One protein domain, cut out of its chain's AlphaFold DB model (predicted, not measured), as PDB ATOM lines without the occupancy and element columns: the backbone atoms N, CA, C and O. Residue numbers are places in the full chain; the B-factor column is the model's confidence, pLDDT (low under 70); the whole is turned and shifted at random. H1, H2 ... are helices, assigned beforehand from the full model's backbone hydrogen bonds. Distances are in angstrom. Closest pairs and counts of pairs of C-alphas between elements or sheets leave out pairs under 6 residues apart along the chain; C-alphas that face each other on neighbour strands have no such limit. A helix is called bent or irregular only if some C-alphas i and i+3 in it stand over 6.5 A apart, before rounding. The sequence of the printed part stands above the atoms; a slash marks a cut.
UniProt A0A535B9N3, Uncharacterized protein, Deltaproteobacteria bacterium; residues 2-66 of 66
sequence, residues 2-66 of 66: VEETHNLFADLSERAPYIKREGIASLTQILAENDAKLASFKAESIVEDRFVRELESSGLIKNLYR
ATOM      1  N   VAL A   2     -37.163 -31.444 -15.012       72.44
ATOM      2  CA  VAL A   2     -36.691 -32.630 -15.779       72.44
ATOM      3  C   VAL A   2     -35.249 -32.471 -16.283       72.44
ATOM      4  O   VAL A   2     -34.446 -33.386 -16.155       72.44
ATOM      5  N   GLU A   3     -34.905 -31.286 -16.786       66.69
ATOM      6  CA  GLU A   3     -33.579 -30.981 -17.337       66.69
ATOM      7  C   GLU A   3     -32.476 -30.948 -16.262       66.69
ATOM      8  O   GLU A   3     -31.393 -31.496 -16.443       66.69
ATOM      9  N   GLU A   4     -32.775 -30.385 -15.089       75.44
ATOM     10  CA  GLU A   4     -31.863 -30.376 -13.936       75.44
ATOM     11  C   GLU A   4     -31.646 -31.780 -13.375       75.44
ATOM     12  O   GLU A   4     -30.519 -32.150 -13.055       75.44
ATOM     13  N   THR A   5     -32.708 -32.588 -13.289       74.88
ATOM     14  CA  THR A   5     -32.605 -33.987 -12.862       74.88
ATOM     15  C   THR A   5     -31.808 -34.814 -13.871       74.88
ATOM     16  O   THR A   5     -30.973 -35.615 -13.464       74.88
ATOM     17  N   HIS A   6     -32.003 -34.589 -15.173       68.94
ATOM     18  CA  HIS A   6     -31.220 -35.236 -16.228       68.94
ATOM     19  C   HIS A   6     -29.727 -34.903 -16.117       68.94
ATOM     20  O   HIS A   6     -28.894 -35.807 -16.136       68.94
ATOM     21  N   ASN A   7     -29.381 -33.625 -15.944       72.00
ATOM     22  CA  ASN A   7     -27.985 -33.197 -15.837       72.00
ATOM     23  C   ASN A   7     -27.315 -33.734 -14.564       72.00
ATOM     24  O   ASN A   7     -26.186 -34.210 -14.625       72.00
ATOM     25  N   LEU A   8     -28.041 -33.760 -13.442       73.75
ATOM     26  CA  LEU A   8     -27.559 -34.354 -12.195       73.75
ATOM     27  C   LEU A   8     -27.270 -35.856 -12.352       73.75
ATOM     28  O   LEU A   8     -26.241 -36.342 -11.894       73.75
ATOM     29  N   PHE A   9     -28.153 -36.601 -13.023       63.75
ATOM     30  CA  PHE A   9     -27.937 -38.026 -13.281       63.75
ATOM     31  C   PHE A   9     -26.811 -38.281 -14.288       63.75
ATOM     32  O   PHE A   9     -26.066 -39.245 -14.121       63.75
ATOM     33  N   ALA A  10     -26.652 -37.431 -15.302       63.06
ATOM     34  CA  ALA A  10     -25.578 -37.547 -16.286       63.06
ATOM     35  C   ALA A  10     -24.180 -37.363 -15.667       63.06
ATOM     36  O   ALA A  10     -23.240 -38.015 -16.113       63.06
ATOM     37  N   ASP A  11     -24.056 -36.523 -14.635       64.25
ATOM     38  CA  ASP A  11     -22.799 -36.312 -13.902       64.25
ATOM     39  C   ASP A  11     -22.499 -37.431 -12.889       64.25
ATOM     40  O   ASP A  11     -21.337 -37.716 -12.603       64.25
ATOM     41  N   LEU A  12     -23.539 -38.085 -12.357       67.44
ATOM     42  CA  LEU A  12     -23.420 -39.215 -11.423       67.44
ATOM     43  C   LEU A  12     -23.237 -40.568 -12.122       67.44
ATOM     44  O   LEU A  12     -22.831 -41.545 -11.492       67.44
ATOM     45  N   SER A  13     -23.552 -40.637 -13.411       52.41
ATOM     46  CA  SER A  13     -23.347 -41.826 -14.230       52.41
ATOM     47  C   SER A  13     -21.924 -41.806 -14.784       52.41
ATOM     48  O   SER A  13     -21.523 -40.826 -15.409       52.41
ATOM     49  N   GLU A  14     -21.154 -42.887 -14.618       48.69
ATOM     50  CA  GLU A  14     -19.912 -43.056 -15.384       48.69
ATOM     51  C   GLU A  14     -20.240 -42.874 -16.873       48.69
ATOM     52  O   GLU A  14     -21.114 -43.560 -17.408       48.69
ATOM     53  N   ARG A  15     -19.583 -41.903 -17.526       56.12
ATOM     54  CA  ARG A  15     -19.768 -41.555 -18.946       56.12
ATOM     55  C   ARG A  15     -19.302 -42.711 -19.837       56.12
ATOM     56  O   ARG A  15     -18.253 -42.634 -20.461       56.12
ATOM     57  N   ALA A  16     -20.130 -43.747 -19.893       55.62
ATOM     58  CA  ALA A  16     -19.973 -45.014 -20.587       55.62
ATOM     59  C   ALA A  16     -18.729 -45.844 -20.179       55.62
ATOM     60  O   ALA A  16     -17.622 -45.320 -20.078       55.62
ATOM     61  N   PRO A  17     -18.857 -47.175 -20.035       60.00
ATOM     62  CA  PRO A  17     -17.747 -48.069 -19.679       60.00
ATOM     63  C   PRO A  17     -16.775 -48.328 -20.848       60.00
ATOM     64  O   PRO A  17     -16.073 -49.338 -20.867       60.00
ATOM     65  N   TYR A  18     -16.746 -47.455 -21.858       58.81
ATOM     66  CA  TYR A  18     -15.973 -47.660 -23.077       58.81
ATOM     67  C   TYR A  18     -14.864 -46.625 -23.189       58.81
ATOM     68  O   TYR A  18     -15.069 -45.420 -23.042       58.81
ATOM     69  N   ILE A  19     -13.666 -47.116 -23.487       65.56
ATOM     70  CA  ILE A  19     -12.513 -46.276 -23.767       65.56
ATOM     71  C   ILE A  19     -12.781 -45.438 -25.029       65.56
ATOM     72  O   ILE A  19     -13.276 -45.935 -26.043       65.56
ATOM     73  N   LYS A  20     -12.472 -44.141 -24.967       73.50
ATOM     74  CA  LYS A  20     -12.578 -43.253 -26.131       73.50
ATOM     75  C   LYS A  20     -11.563 -43.654 -27.204       73.50
ATOM     76  O   LYS A  20     -10.542 -44.271 -26.895       73.50
ATOM     77  N   ARG A  21     -11.796 -43.252 -28.456       75.75
ATOM     78  CA  ARG A  21     -10.905 -43.565 -29.588       75.75
ATOM     79  C   ARG A  21      -9.466 -43.100 -29.340       75.75
ATOM     80  O   ARG A  21      -8.528 -43.838 -29.626       75.75
ATOM     81  N   GLU A  22      -9.291 -41.926 -28.741       78.56
ATOM     82  CA  GLU A  22      -7.986 -41.376 -28.357       78.56
ATOM     83  C   GLU A  22      -7.301 -42.236 -27.285       78.56
ATOM     84  O   GLU A  22      -6.082 -42.412 -27.295       78.56
ATOM     85  N   GLY A  23      -8.096 -42.825 -26.387       80.38
ATOM     86  CA  GLY A  23      -7.622 -43.774 -25.386       80.38
ATOM     87  C   GLY A  23      -7.134 -45.075 -26.021       80.38
ATOM     88  O   GLY A  23      -6.070 -45.560 -25.655       80.38
ATOM     89  N   ILE A  24      -7.848 -45.599 -27.023       83.00
ATOM     90  CA  ILE A  24      -7.427 -46.791 -27.781       83.00
ATOM     91  C   ILE A  24      -6.126 -46.523 -28.539       83.00
ATOM     92  O   ILE A  24      -5.226 -47.364 -28.521       83.00
ATOM     93  N   ALA A  25      -5.998 -45.353 -29.170       83.75
ATOM     94  CA  ALA A  25      -4.771 -44.955 -29.858       83.75
ATOM     95  C   ALA A  25      -3.577 -44.900 -28.890       83.75
ATOM     96  O   ALA A  25      -2.539 -45.506 -29.151       83.75
ATOM     97  N   SER A  26      -3.765 -44.257 -27.734       86.00
ATOM     98  CA  SER A  26      -2.748 -44.175 -26.677       86.00
ATOM     99  C   SER A  26      -2.350 -45.560 -26.160       86.00
ATOM    100  O   SER A  26      -1.166 -45.861 -26.032       86.00
ATOM    101  N   LEU A  27      -3.329 -46.437 -25.919       85.12
ATOM    102  CA  LEU A  27      -3.089 -47.795 -25.431       85.12
ATOM    103  C   LEU A  27      -2.319 -48.638 -26.456       85.12
ATOM    104  O   LEU A  27      -1.382 -49.344 -26.102       85.12
ATOM    105  N   THR A  28      -2.687 -48.533 -27.734       85.19
ATOM    106  CA  THR A  28      -2.022 -49.245 -28.836       85.19
ATOM    107  C   THR A  28      -0.560 -48.820 -28.951       85.19
ATOM    108  O   THR A  28       0.310 -49.663 -29.151       85.19
ATOM    109  N   GLN A  29      -0.274 -47.532 -28.748       85.88
ATOM    110  CA  GLN A  29       1.088 -47.011 -28.773       85.88
ATOM    111  C   GLN A  29       1.935 -47.505 -27.593       85.88
ATOM    112  O   GLN A  29       3.078 -47.897 -27.805       85.88
ATOM    113  N   ILE A  30       1.365 -47.570 -26.386       88.38
ATOM    114  CA  ILE A  30       2.038 -48.147 -25.207       88.38
ATOM    115  C   ILE A  30       2.315 -49.643 -25.418       88.38
ATOM    116  O   ILE A  30       3.401 -50.141 -25.134       88.38
ATOM    117  N   LEU A  31       1.343 -50.392 -25.946       86.56
ATOM    118  CA  LEU A  31       1.508 -51.827 -26.193       86.56
ATOM    119  C   LEU A  31       2.517 -52.116 -27.315       86.56
ATOM    120  O   LEU A  31       3.208 -53.135 -27.269       86.56
ATOM    121  N   ALA A  32       2.653 -51.206 -28.280       88.44
ATOM    122  CA  ALA A  32       3.635 -51.309 -29.354       88.44
ATOM    123  C   ALA A  32       5.093 -51.262 -28.864       88.44
ATOM    124  O   ALA A  32       5.974 -51.765 -29.558       88.44
ATOM    125  N   GLU A  33       5.352 -50.725 -27.664       89.94
ATOM    126  CA  GLU A  33       6.674 -50.778 -27.021       89.94
ATOM    127  C   GLU A  33       7.107 -52.220 -26.705       89.94
ATOM    128  O   GLU A  33       8.300 -52.515 -26.655       89.94
ATOM    129  N   ASN A  34       6.139 -53.126 -26.528       88.69
ATOM    130  CA  ASN A  34       6.366 -54.529 -26.178       88.69
ATOM    131  C   ASN A  34       6.139 -55.488 -27.362       88.69
ATOM    132  O   ASN A  34       6.739 -56.561 -27.398       88.69
ATOM    133  N   ASP A  35       5.308 -55.112 -28.341       87.62
ATOM    134  CA  ASP A  35       5.116 -55.858 -29.591       87.62
ATOM    135  C   ASP A  35       4.994 -54.910 -30.795       87.62
ATOM    136  O   ASP A  35       3.963 -54.276 -31.027       87.62
ATOM    137  N   ALA A  36       6.040 -54.880 -31.625       84.12
ATOM    138  CA  ALA A  36       6.121 -54.018 -32.800       84.12
ATOM    139  C   ALA A  36       4.995 -54.246 -33.830       84.12
ATOM    140  O   ALA A  36       4.716 -53.356 -34.635       84.12
ATOM    141  N   LYS A  37       4.308 -55.398 -33.822       83.81
ATOM    142  CA  LYS A  37       3.162 -55.647 -34.718       83.81
ATOM    143  C   LYS A  37       1.990 -54.715 -34.415       83.81
ATOM    144  O   LYS A  37       1.253 -54.336 -35.329       83.81
ATOM    145  N   LEU A  38       1.854 -54.305 -33.155       81.81
ATOM    146  CA  LEU A  38       0.792 -53.417 -32.693       81.81
ATOM    147  C   LEU A  38       1.015 -51.961 -33.120       81.81
ATOM    148  O   LEU A  38       0.053 -51.211 -33.207       81.81
ATOM    149  N   ALA A  39       2.234 -51.576 -33.511       80.38
ATOM    150  CA  ALA A  39       2.526 -50.224 -34.003       80.38
ATOM    151  C   ALA A  39       1.744 -49.854 -35.279       80.38
ATOM    152  O   ALA A  39       1.548 -48.679 -35.578       80.38
ATOM    153  N   SER A  40       1.312 -50.858 -36.047       82.38
ATOM    154  CA  SER A  40       0.556 -50.668 -37.291       82.38
ATOM    155  C   SER A  40      -0.963 -50.651 -37.101       82.38
ATOM    156  O   SER A  40      -1.695 -50.337 -38.045       82.38
ATOM    157  N   PHE A  41      -1.452 -50.973 -35.898       82.12
ATOM    158  CA  PHE A  41      -2.881 -50.991 -35.611       82.12
ATOM    159  C   PHE A  41      -3.431 -49.571 -35.535       82.12
ATOM    160  O   PHE A  41      -2.912 -48.702 -34.840       82.12
ATOM    161  N   LYS A  42      -4.529 -49.348 -36.254       80.06
ATOM    162  CA  LYS A  42      -5.266 -48.086 -36.226       80.06
ATOM    163  C   LYS A  42      -6.454 -48.208 -35.284       80.06
ATOM    164  O   LYS A  42      -7.117 -49.245 -35.278       80.06
ATOM    165  N   ALA A  43      -6.776 -47.161 -34.530       74.75
ATOM    166  CA  ALA A  43      -7.919 -47.194 -33.617       74.75
ATOM    167  C   ALA A  43      -9.235 -47.513 -34.357       74.75
ATOM    168  O   ALA A  43     -10.080 -48.227 -33.830       74.75
ATOM    169  N   GLU A  44      -9.369 -47.088 -35.616       74.50
ATOM    170  CA  GLU A  44     -10.517 -47.381 -36.486       74.50
ATOM    171  C   GLU A  44     -10.653 -48.867 -36.851       74.50
ATOM    172  O   GLU A  44     -11.715 -49.292 -37.284       74.50
ATOM    173  N   SER A  45      -9.586 -49.657 -36.705       73.31
ATOM    174  CA  SER A  45      -9.631 -51.114 -36.902       73.31
ATOM    175  C   SER A  45     -10.066 -51.879 -35.649       73.31
ATOM    176  O   SER A  45     -10.395 -53.057 -35.733       73.31
ATOM    177  N   ILE A  46     -10.062 -51.206 -34.494       73.81
ATOM    178  CA  ILE A  46     -10.429 -51.759 -33.185       73.81
ATOM    179  C   ILE A  46     -11.849 -51.315 -32.809       73.81
ATOM    180  O   ILE A  46     -12.607 -52.074 -32.210       73.81
ATOM    181  N   VAL A  47     -12.217 -50.083 -33.169       70.81
ATOM    182  CA  VAL A  47     -13.551 -49.527 -32.941       70.81
ATOM    183  C   VAL A  47     -14.482 -49.920 -34.082       70.81
ATOM    184  O   VAL A  47     -14.300 -49.501 -35.223       70.81
ATOM    185  N   GLU A  48     -15.523 -50.680 -33.759       71.12
ATOM    186  CA  GLU A  48     -16.550 -51.068 -34.721       71.12
ATOM    187  C   GLU A  48     -17.640 -49.992 -34.828       71.12
ATOM    188  O   GLU A  48     -18.666 -50.032 -34.151       71.12
ATOM    189  N   ASP A  49     -17.420 -49.011 -35.702       70.12
ATOM    190  CA  ASP A  49     -18.375 -47.919 -35.915       70.12
ATOM    191  C   ASP A  49     -19.658 -48.369 -36.644       70.12
ATOM    192  O   ASP A  49     -20.620 -47.599 -36.702       70.12
ATOM    193  N   ARG A  50     -19.696 -49.571 -37.249       69.38
ATOM    194  CA  ARG A  50     -20.837 -50.018 -38.074       69.38
ATOM    195  C   ARG A  50     -22.156 -49.982 -37.313       69.38
ATOM    196  O   ARG A  50     -23.126 -49.433 -37.823       69.38
ATOM    197  N   PHE A  51     -22.163 -50.485 -36.082       65.50
ATOM    198  CA  PHE A  51     -23.369 -50.525 -35.258       65.50
ATOM    199  C   PHE A  51     -23.880 -49.115 -34.932       65.50
ATOM    200  O   PHE A  51     -25.062 -48.824 -35.079       65.50
ATOM    201  N   VAL A  52     -22.982 -48.192 -34.575       69.75
ATOM    202  CA  VAL A  52     -23.346 -46.793 -34.299       69.75
ATOM    203  C   VAL A  52     -23.889 -46.108 -35.557       69.75
ATOM    204  O   VAL A  52     -24.906 -45.419 -35.492       69.75
ATOM    205  N   ARG A  53     -23.279 -46.349 -36.724       70.69
ATOM    206  CA  ARG A  53     -23.758 -45.809 -38.010       70.69
ATOM    207  C   ARG A  53     -25.115 -46.384 -38.421       70.69
ATOM    208  O   ARG A  53     -25.935 -45.657 -38.981       70.69
ATOM    209  N   GLU A  54     -25.389 -47.656 -38.144       73.12
ATOM    210  CA  GLU A  54     -26.716 -48.259 -38.350       73.12
ATOM    211  C   GLU A  54     -27.776 -47.624 -37.438       73.12
ATOM    212  O   GLU A  54     -28.880 -47.297 -37.878       73.12
ATOM    213  N   LEU A  55     -27.435 -47.361 -36.177       71.31
ATOM    214  CA  LEU A  55     -28.333 -46.691 -35.235       71.31
ATOM    215  C   LEU A  55     -28.610 -45.224 -35.608       71.31
ATOM    216  O   LEU A  55     -29.741 -44.753 -35.467       71.31
ATOM    217  N   GLU A  56     -27.614 -44.499 -36.120       72.69
ATOM    218  CA  GLU A  56     -27.817 -43.144 -36.643       72.69
ATOM    219  C   GLU A  56     -28.651 -43.137 -37.930       72.69
ATOM    220  O   GLU A  56     -29.591 -42.346 -38.055       72.69
ATOM    221  N   SER A  57     -28.338 -44.020 -38.883       76.31
ATOM    222  CA  SER A  57     -29.018 -44.080 -40.187       76.31
ATOM    223  C   SER A  57     -30.456 -44.595 -40.099       76.31
ATOM    224  O   SER A  57     -31.309 -44.129 -40.852       76.31
ATOM    225  N   SER A  58     -30.763 -45.473 -39.141       83.19
ATOM    226  CA  SER A  58     -32.137 -45.903 -38.841       83.19
ATOM    227  C   SER A  58     -32.998 -44.803 -38.206       83.19
ATOM    228  O   SER A  58     -34.210 -44.964 -38.068       83.19
ATOM    229  N   GLY A  59     -32.395 -43.680 -37.798       79.62
ATOM    230  CA  GLY A  59     -33.086 -42.596 -37.102       79.62
ATOM    231  C   GLY A  59     -33.450 -42.925 -35.651       79.62
ATOM    232  O   GLY A  59     -34.075 -42.094 -34.992       79.62
ATOM    233  N   LEU A  60     -33.038 -44.090 -35.131       75.19
ATOM    234  CA  LEU A  60     -33.339 -44.532 -33.767       75.19
ATOM    235  C   LEU A  60     -32.811 -43.535 -32.730       75.19
ATOM    236  O   LEU A  60     -33.554 -43.131 -31.838       75.19
ATOM    237  N   ILE A  61     -31.566 -43.073 -32.894       68.50
ATOM    238  CA  ILE A  61     -30.965 -42.078 -31.994       68.50
ATOM    239  C   ILE A  61     -31.783 -40.778 -32.005       68.50
ATOM    240  O   ILE A  61     -32.140 -40.267 -30.952       68.50
ATOM    241  N   LYS A  62     -32.187 -40.276 -33.180       67.88
ATOM    242  CA  LYS A  62     -33.004 -39.051 -33.288       67.88
ATOM    243  C   LYS A  62     -34.390 -39.184 -32.648       67.88
ATOM    244  O   LYS A  62     -34.939 -38.183 -32.201       67.88
ATOM    245  N   ASN A  63     -34.957 -40.389 -32.621       68.81
ATOM    246  CA  ASN A  63     -36.265 -40.652 -32.018       68.81
ATOM    247  C   ASN A  63     -36.203 -40.843 -30.497       68.81
ATOM    248  O   ASN A  63     -37.187 -40.557 -29.826       68.81
ATOM    249  N   LEU A  64     -35.076 -41.312 -29.956       68.50
ATOM    250  CA  LEU A  64     -34.868 -41.482 -28.512       68.50
ATOM    251  C   LEU A  64     -34.725 -40.152 -27.760       68.50
ATOM    252  O   LEU A  64     -35.087 -40.078 -26.592       68.50
ATOM    253  N   TYR A  65     -34.212 -39.115 -28.426       61.91
ATOM    254  CA  TYR A  65     -33.967 -37.789 -27.840       61.91
ATOM    255  C   TYR A  65     -35.002 -36.736 -28.269       61.91
ATOM    256  O   TYR A  65     -34.682 -35.549 -28.343       61.91
ATOM    257  N   ARG A  66     -36.220 -37.171 -28.605       50.19
ATOM    258  CA  ARG A  66     -37.344 -36.296 -28.960       50.19
ATOM    259  C   ARG A  66     -38.230 -35.972 -27.768       50.19
ATOM    260  O   ARG A  66     -38.421 -36.869 -26.921       50.19
TER     261      ARG A  66
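This is residues 2 to 66 of the 66 residues of an uncharacterized protein of Deltaproteobacteria bacterium (UniProt A0A535B9N3). Picture a flat, open horseshoe of short helices: H1, the link after it and H2 make one arm, the chain turns round at H3, and H4, H5 and H6 make the arm that folds back. The two arms meet near the turn, where H2 packs on H3 and H4; towards the two ends H1 stays away from H5 and H6, and the mouth is open. The printed part has 65 residues with six named helices, H1 to H6 in order along the chain, and no named strand; the class is all helix. The whole is extended, with a radius of gyration of the C-alphas of 16.9 A, and it spans 50 by 29 by 12 A.

Find C-alpha 2 at (-36.691, -32.630, -15.779); from there H1 runs over residues 2 to 12, 15.4 A from first to last C-alpha. Go on to C-alpha 21 at (-10.905, -43.565, -29.588), where H2 begins; it is the longest helix, residues 21 to 32, 16.5 A. Next come H3, residues 36 to 40, and H4, residues 43 to 46. H3 is neither bent nor irregular, but only just: C-alphas 37 and 40 are 6.2 A apart. H5 takes residues 49 to 57, 12.1 A long, and H6 residues 60 to 64, ending at C-alpha 64 at (-34.868, -41.482, -28.512).

Start at H1, which touches no helix; H1 and H2 are apart, and so are H1 and H6. Look next at H2, which touches H3 with its residues 28 to 32 alone; their closest C-alphas are those of Ala 32 and Leu 38, 4.9 A apart. H2 also touches H4, where the closest C-alphas, those of Ala 25 and Ala 43, are 5.4 A apart. H3 and H4 are apart, and H4 and H5 meet only through their link. H5 and H6 are close but not clearly touching, with the C-alphas of Leu 55 and Ile 61 closest at 6.2 A. In H1, H2, H5 and H6 every O i to N i+4 pair is within hydrogen-bond range; in H3 it is 0 of 1, with 1 of 2 O i to N i+3 pairs within range, and H4 is too short for an i+4 pair.

The C-alphas of Val 2 and Ala 36 are the two farthest apart, 50.8 A, while those of Val 2 and Arg 66, the first and last printed, are 13.7 A apart. Residues 2 to 18 and 53 to 60 stand free. The printed part has no cut. The link from H1 to H2, 8 residues, is short, and the other links are tight. The mean pLDDT of the printed part is 73.6; look for values under 70 at residues 3, 6, 9 to 19, 50 to 52 and 61 to 66 of this model.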